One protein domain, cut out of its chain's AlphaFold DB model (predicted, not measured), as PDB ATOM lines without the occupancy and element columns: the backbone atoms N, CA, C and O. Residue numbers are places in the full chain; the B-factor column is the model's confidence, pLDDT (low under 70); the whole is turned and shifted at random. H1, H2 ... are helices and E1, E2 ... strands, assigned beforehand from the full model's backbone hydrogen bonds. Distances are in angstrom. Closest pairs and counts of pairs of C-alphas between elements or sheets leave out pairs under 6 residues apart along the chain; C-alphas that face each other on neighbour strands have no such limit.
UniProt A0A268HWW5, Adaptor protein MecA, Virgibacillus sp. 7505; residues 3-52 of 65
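Overview. This is residues 3 to 52 of the 65 residues of the protein "Adaptor protein MecA" of Virgibacillus sp. 7505 (UniProt A0A268HWW5). A two-stranded hairpin, E1 and E2, makes one end of a U-shaped chain path; two short helices, H1 and H2, make the turn at the other end, and the long helix H3 folds back from there until its second half comes near the hairpin. The U is loosely closed, with few contacts between H3 and the strands. The printed part has 50 residues with two named strands and three named helices, in the order E1, E2, H1, H2, H3; the sheet, in the order E1 - E2, is antiparallel, and the class is mixed, helices and strands. The whole is only just compact, close to loose, with a radius of gyration of the C-alphas of 11.6 A, and elongated, spanning 31 by 20 by 17 A.

Arrangement. Look first at E1, residues 3 to 7, and E2, residues 10 to 14, a hairpin of antiparallel strands whose directions stand at 157 degrees. Between them, N 4 and O 12 are 2.9 A apart and N 12 and O 4 are 2.8 A apart, both within hydrogen-bond range. Now find H3, residues 34 to 51: its closest C-alphas to E1 are those of Ala 48 and Ile 3, 7.0 A apart, and to E2 those of Met 44 and Phe 13, 7.9 A apart. At its other end, with residues 36 to 40 alone, H3 touches H2, residues 27 to 32, only at the corner; the closest C-alphas are those of Gly 37 and Ile 30, 4.2 A apart. H2 and H3 run opposite ways at a steep tilt of 60 degrees. H1, residues 17 to 22, only just touches H2, with 3 pairs of C-alphas within 8 A, and only at the corner; the closest are those of Ile 20 and Arg 27, 7.1 A apart. The lines of H1 and H2 are about perpendicular, at 89 degrees. H1 and H3 are only just apart, their closest C-alphas 8.3 A from each other, and E1 is apart from both H1 and H2. In H1 and H2 every O i to N i+4 pair is within hydrogen-bond range; in H3, 13 of 14 are.

Along the chain. Find C-alpha 3 at (19.875, 19.859, -0.804), where E1 begins; it runs 12.1 A to Asn 7. E2 runs 13.4 A from Thr 10 to C-alpha 14 at (18.980, 14.060, 1.425). H1 takes 8.6 A from Tyr 17 to Ala 22, and H2 takes 8.9 A from Arg 27 to Tyr 32. From C-alpha 34 at (34.160, 8.694, 11.530), H3 runs 25.8 A to C-alpha 51 at (25.164, 26.003, -5.312).

Size, cuts and confidence. The C-alphas of Asp 8 and Glu 28 are the two farthest apart, at 31.4 A, while those of Ile 3 and Asp 52, the first and last printed, are 9.6 A apart. The printed part has no cut, and its four links are tight. The mean pLDDT of the printed part is 81.2; look for values under 70 at residues 51 to 52.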
ATOM      1  N   ILE A   3      19.454  18.886  -1.812       78.75
ATOM      2  CA  ILE A   3      19.875  19.859  -0.804       78.75
ATOM      3  C   ILE A   3      18.713  20.830  -0.633       78.75
ATOM      4  O   ILE A   3      18.278  21.455  -1.598       78.75
ATOM      5  N   GLU A   4      18.195  20.932   0.586       80.31
ATOM      6  CA  GLU A   4      17.090  21.819   0.936       80.31
ATOM      7  C   GLU A   4      17.570  22.862   1.949       80.31
ATOM      8  O   GLU A   4      18.055  22.526   3.034       80.31
ATOM      9  N   ARG A   5      17.414  24.147   1.619       78.00
ATOM     10  CA  ARG A   5      17.696  25.242   2.550       78.00
ATOM     11  C   ARG A   5      16.509  25.425   3.492       78.00
ATOM     12  O   ARG A   5      15.442  25.870   3.077       78.00
ATOM     13  N   VAL A   6      16.705  25.098   4.769       81.56
ATOM     14  CA  VAL A   6      15.668  25.250   5.801       81.56
ATOM     15  C   VAL A   6      15.620  26.697   6.303       81.56
ATOM     16  O   VAL A   6      14.534  27.214   6.555       81.56
ATOM     17  N   ASN A   7      16.779  27.351   6.455       80.62
ATOM     18  CA  ASN A   7      16.908  28.776   6.799       80.62
ATOM     19  C   ASN A   7      18.338  29.302   6.517       80.62
ATOM     20  O   ASN A   7      19.167  28.593   5.947       80.62
ATOM     21  N   ASP A   8      18.637  30.536   6.938       74.69
ATOM     22  CA  ASP A   8      19.948  31.185   6.775       74.69
ATOM     23  C   ASP A   8      21.127  30.520   7.494       74.69
ATOM     24  O   ASP A   8      22.265  30.882   7.235       74.69
ATOM     25  N   SER A   9      20.897  29.551   8.376       73.25
ATOM     26  CA  SER A   9      21.952  28.838   9.117       73.25
ATOM     27  C   SER A   9      21.758  27.318   9.127       73.25
ATOM     28  O   SER A   9      22.480  26.603   9.813       73.25
ATOM     29  N   THR A  10      20.751  26.795   8.425       75.62
ATOM     30  CA  THR A  10      20.383  25.377   8.457       75.62
ATOM     31  C   THR A  10      20.068  24.888   7.057       75.62
ATOM     32  O   THR A  10      19.149  25.376   6.393       75.62
ATOM     33  N   ILE A  11      20.787  23.849   6.662       76.19
ATOM     34  CA  ILE A  11      20.580  23.115   5.422       76.19
ATOM     35  C   ILE A  11      20.288  21.657   5.755       76.19
ATOM     36  O   ILE A  11      20.792  21.109   6.739       76.19
ATOM     37  N   ARG A  12      19.439  21.034   4.948       80.19
ATOM     38  CA  ARG A  12      19.108  19.622   5.049       80.19
ATOM     39  C   ARG A  12      19.601  18.918   3.798       80.19
ATOM     40  O   ARG A  12      19.264  19.304   2.684       80.19
ATOM     41  N   PHE A  13      20.372  17.861   4.009       79.00
ATOM     42  CA  PHE A  13      20.841  16.985   2.947       79.00
ATOM     43  C   PHE A  13      19.995  15.724   2.908       79.00
ATOM     44  O   PHE A  13      19.791  15.067   3.929       79.00
ATOM     45  N   PHE A  14      19.559  15.359   1.711       81.94
ATOM     46  CA  PHE A  14      18.980  14.060   1.425       81.94
ATOM     47  C   PHE A  14      19.903  13.323   0.464       81.94
ATOM     48  O   PHE A  14      20.056  13.686  -0.704       81.94
ATOM     49  N   ILE A  15      20.526  12.260   0.958       79.94
ATOM     50  CA  ILE A  15      21.363  11.379   0.153       79.94
ATOM     51  C   ILE A  15      20.731   9.991   0.112       79.94
ATOM     52  O   ILE A  15      20.307   9.448   1.132       79.94
ATOM     53  N   THR A  16      20.611   9.427  -1.087       85.62
ATOM     54  CA  THR A  16      20.095   8.065  -1.243       85.62
ATOM     55  C   THR A  16      21.214   7.045  -1.051       85.62
ATOM     56  O   THR A  16      22.387   7.350  -1.248       85.62
ATOM     57  N   TYR A  17      20.868   5.792  -0.744       84.00
ATOM     58  CA  TYR A  17      21.865   4.715  -0.671       84.00
ATOM     59  C   TYR A  17      22.673   4.566  -1.968       84.00
ATOM     60  O   TYR A  17      23.885   4.405  -1.922       84.00
ATOM     61  N   LYS A  18      22.024   4.734  -3.125       86.06
ATOM     62  CA  LYS A  18      22.707   4.690  -4.423       86.06
ATOM     63  C   LYS A  18      23.712   5.826  -4.596       86.06
ATOM     64  O   LYS A  18      24.753   5.617  -5.202       86.06
ATOM     65  N   ASP A  19      23.400   7.017  -4.085       85.94
ATOM     66  CA  ASP A  19      24.309   8.167  -4.120       85.94
ATOM     67  C   ASP A  19      25.541   7.958  -3.226       85.94
ATOM     68  O   ASP A  19      26.624   8.434  -3.566       85.94
ATOM     69  N   ILE A  20      25.366   7.273  -2.090       84.56
ATOM     70  CA  ILE A  20      26.444   6.875  -1.173       84.56
ATOM     71  C   ILE A  20      27.376   5.873  -1.869       84.56
ATOM     72  O   ILE A  20      28.579   6.112  -1.972       84.56
ATOM     73  N   GLU A  21      26.809   4.804  -2.434       86.94
ATOM     74  CA  GLU A  21      27.573   3.768  -3.139       86.94
ATOM     75  C   GLU A  21      28.271   4.318  -4.393       86.94
ATOM     76  O   GLU A  21      29.414   3.965  -4.676       86.94
ATOM     77  N   ALA A  22      27.625   5.230  -5.129       87.12
ATOM     78  CA  ALA A  22      28.212   5.878  -6.304       87.12
ATOM     79  C   ALA A  22      29.447   6.730  -5.969       87.12
ATOM     80  O   ALA A  22      30.318   6.901  -6.821       87.12
ATOM     81  N   ARG A  23      29.538   7.240  -4.735       84.75
ATOM     82  CA  ARG A  23      30.709   7.957  -4.209       84.75
ATOM     83  C   ARG A  23      31.778   7.018  -3.635       84.75
ATOM     84  O   ARG A  23      32.821   7.485  -3.195       84.75
ATOM     85  N   GLY A  24      31.544   5.705  -3.662       86.94
ATOM     86  CA  GLY A  24      32.475   4.698  -3.154       86.94
ATOM     87  C   GLY A  24      32.427   4.512  -1.639       86.94
ATOM     88  O   GLY A  24      33.358   3.941  -1.078       86.94
ATOM     89  N   PHE A  25      31.363   4.980  -0.983       87.62
ATOM     90  CA  PHE A  25      31.145   4.764   0.442       87.62
ATOM     91  C   PHE A  25      30.133   3.640   0.655       87.62
ATOM     92  O   PHE A  25      29.154   3.516  -0.081       87.62
ATOM     93  N   GLU A  26      30.329   2.850   1.706       86.19
ATOM     94  CA  GLU A  26      29.305   1.934   2.202       86.19
ATOM     95  C   GLU A  26      28.565   2.571   3.380       86.19
ATOM     96  O   GLU A  26      29.158   3.266   4.207       86.19
ATOM     97  N   ARG A  27      27.261   2.282   3.495       80.88
ATOM     98  CA  ARG A  27      26.407   2.711   4.617       80.88
ATOM     99  C   ARG A  27      27.118   2.520   5.952       80.88
ATOM    100  O   ARG A  27      27.239   3.456   6.725       80.88
ATOM    101  N   GLU A  28      27.541   1.292   6.225       82.94
ATOM    102  CA  GLU A  28      28.130   0.908   7.509       82.94
ATOM    103  C   GLU A  28      29.460   1.622   7.742       82.94
ATOM    104  O   GLU A  28      29.744   2.034   8.863       82.94
ATOM    105  N   GLU A  29      30.223   1.872   6.682       81.94
ATOM    106  CA  GLU A  29      31.483   2.599   6.769       81.94
ATOM    107  C   GLU A  29      31.264   4.054   7.203       81.94
ATOM    108  O   GLU A  29      31.971   4.531   8.080       81.94
ATOM    109  N   ILE A  30      30.221   4.729   6.715       83.00
ATOM    110  CA  ILE A  30      29.887   6.106   7.135       83.00
ATOM    111  C   ILE A  30      29.531   6.182   8.630       83.00
ATOM    112  O   ILE A  30      29.812   7.185   9.287       83.00
ATOM    113  N   TRP A  31      28.921   5.130   9.184       77.88
ATOM    114  CA  TRP A  31      28.494   5.093  10.588       77.88
ATOM    115  C   TRP A  31      29.590   4.648  11.553       77.88
ATOM    116  O   TRP A  31      29.695   5.181  12.658       77.88
ATOM    117  N   TYR A  32      30.371   3.642  11.165       82.56
ATOM    118  CA  TYR A  32      31.393   3.036  12.021       82.56
ATOM    119  C   TYR A  32      32.775   3.658  11.825       82.56
ATOM    120  O   TYR A  32      33.625   3.532  12.709       82.56
ATOM    121  N   ASN A  33      33.006   4.346  10.707       84.81
ATOM    122  CA  ASN A  33      34.244   5.048  10.418       84.81
ATOM    123  C   ASN A  33      33.980   6.553  10.330       84.81
ATOM    124  O   ASN A  33      33.507   7.084   9.326       84.81
ATOM    125  N   ARG A  34      34.330   7.247  11.417       82.44
ATOM    126  CA  ARG A  34      34.160   8.694  11.530       82.44
ATOM    127  C   ARG A  34      34.869   9.456  10.410       82.44
ATOM    128  O   ARG A  34      34.274  10.386   9.885       82.44
ATOM    129  N   GLU A  35      36.089   9.063  10.044       87.06
ATOM    130  CA  GLU A  35      36.860   9.745   8.995       87.06
ATOM    131  C   GLU A  35      36.130   9.660   7.652       87.06
ATOM    132  O   GLU A  35      35.985  10.661   6.959       87.06
ATOM    133  N   ARG A  36      35.571   8.489   7.328       86.62
ATOM    134  CA  ARG A  36      34.787   8.280   6.101       86.62
ATOM    135  C   ARG A  36      33.480   9.050   6.099       86.62
ATOM    136  O   ARG A  36      33.090   9.596   5.071       86.62
ATOM    137  N   GLY A  37      32.808   9.104   7.248       84.44
ATOM    138  CA  GLY A  37      31.648   9.963   7.418       84.44
ATOM    139  C   GLY A  37      32.008  11.423   7.160       84.44
ATOM    140  O   GLY A  37      31.362  12.066   6.339       84.44
ATOM    141  N   GLU A  38      33.065  11.926   7.800       85.00
ATOM    142  CA  GLU A  38      33.561  13.295   7.617       85.00
ATOM    143  C   GLU A  38      33.921  13.581   6.147       85.00
ATOM    144  O   GLU A  38      33.500  14.617   5.637       85.00
ATOM    145  N   GLU A  39      34.596  12.665   5.437       87.81
ATOM    146  CA  GLU A  39      34.877  12.792   3.994       87.81
ATOM    147  C   GLU A  39      33.598  12.994   3.171       87.81
ATOM    148  O   GLU A  39      33.523  13.928   2.369       87.81
ATOM    149  N   LEU A  40      32.577  12.157   3.394       85.31
ATOM    150  CA  LEU A  40      31.294  12.306   2.712       85.31
ATOM    151  C   LEU A  40      30.677  13.671   3.022       85.31
ATOM    152  O   LEU A  40      30.247  14.358   2.102       85.31
ATOM    153  N   PHE A  41      30.641  14.083   4.294       80.31
ATOM    154  CA  PHE A  41      30.082  15.381   4.673       80.31
ATOM    155  C   PHE A  41      30.812  16.533   3.985       80.31
ATOM    156  O   PHE A  41      30.139  17.399   3.437       80.31
ATOM    157  N   TYR A  42      32.146  16.532   3.945       83.06
ATOM    158  CA  TYR A  42      32.912  17.567   3.243       83.06
ATOM    159  C   TYR A  42      32.552  17.659   1.757       83.06
ATOM    160  O   TYR A  42      32.367  18.770   1.261       83.06
ATOM    161  N   ASP A  43      32.395  16.523   1.073       84.69
ATOM    162  CA  ASP A  43      31.938  16.480  -0.324       84.69
ATOM    163  C   ASP A  43      30.556  17.137  -0.475       84.69
ATOM    164  O   ASP A  43      30.369  18.027  -1.307       84.69
ATOM    165  N   MET A  44      29.607  16.792   0.407       81.75
ATOM    166  CA  MET A  44      28.265  17.389   0.391       81.75
ATOM    167  C   MET A  44      28.288  18.894   0.683       81.75
ATOM    168  O   MET A  44      27.554  19.652   0.049       81.75
ATOM    169  N   MET A  45      29.115  19.341   1.634       78.62
ATOM    170  CA  MET A  45      29.238  20.760   1.984       78.62
ATOM    171  C   MET A  45      29.864  21.561   0.845       78.62
ATOM    172  O   MET A  45      29.421  22.674   0.575       78.62
ATOM    173  N   HIS A  46      30.861  21.000   0.159       80.69
ATOM    174  CA  HIS A  46      31.460  21.631  -1.010       80.69
ATOM    175  C   HIS A  46      30.428  21.777  -2.135       80.69
ATOM    176  O   HIS A  46      30.287  22.852  -2.713       80.69
ATOM    177  N   GLU A  47      29.645  20.728  -2.405       78.81
ATOM    178  CA  GLU A  47      28.576  20.765  -3.413       78.81
ATOM    179  C   GLU A  47      27.444  21.744  -3.034       78.81
ATOM    180  O   GLU A  47      26.836  22.358  -3.912       78.81
ATOM    181  N   ALA A  48      27.168  21.919  -1.737       75.88
ATOM    182  CA  ALA A  48      26.211  22.908  -1.239       75.88
ATOM    183  C   ALA A  48      26.728  24.342  -1.370       75.88
ATOM    184  O   ALA A  48      25.988  25.201  -1.837       75.88
ATOM    185  N   SER A  49      27.982  24.587  -0.986       74.38
ATOM    186  CA  SER A  49      28.606  25.914  -1.018       74.38
ATOM    187  C   SER A  49      28.774  26.449  -2.442       74.38
ATOM    188  O   SER A  49      28.712  27.657  -2.646       74.38
ATOM    189  N   ASP A  50      28.954  25.564  -3.426       74.69
ATOM    190  CA  ASP A  50      29.017  25.943  -4.844       74.69
ATOM    191  C   ASP A  50      27.633  26.330  -5.408       74.69
ATOM    192  O   ASP A  50      27.530  27.143  -6.327       74.69
ATOM    193  N   ARG A  51      26.548  25.765  -4.853       69.31
ATOM    194  CA  ARG A  51      25.164  26.003  -5.312       69.31
ATOM    195  C   ARG A  51      24.461  27.155  -4.603       69.31
ATOM    196  O   ARG A  51      23.704  27.880  -5.243       69.31
ATOM    197  N   ASP A  52      24.684  27.298  -3.306       59.97
ATOM    198  CA  ASP A  52      24.125  28.338  -2.451       59.97
ATOM    199  C   ASP A  52      25.321  29.054  -1.814       59.97
ATOM    200  O   ASP A  52      26.132  28.399  -1.164       59.97
TER     201      ASP A  52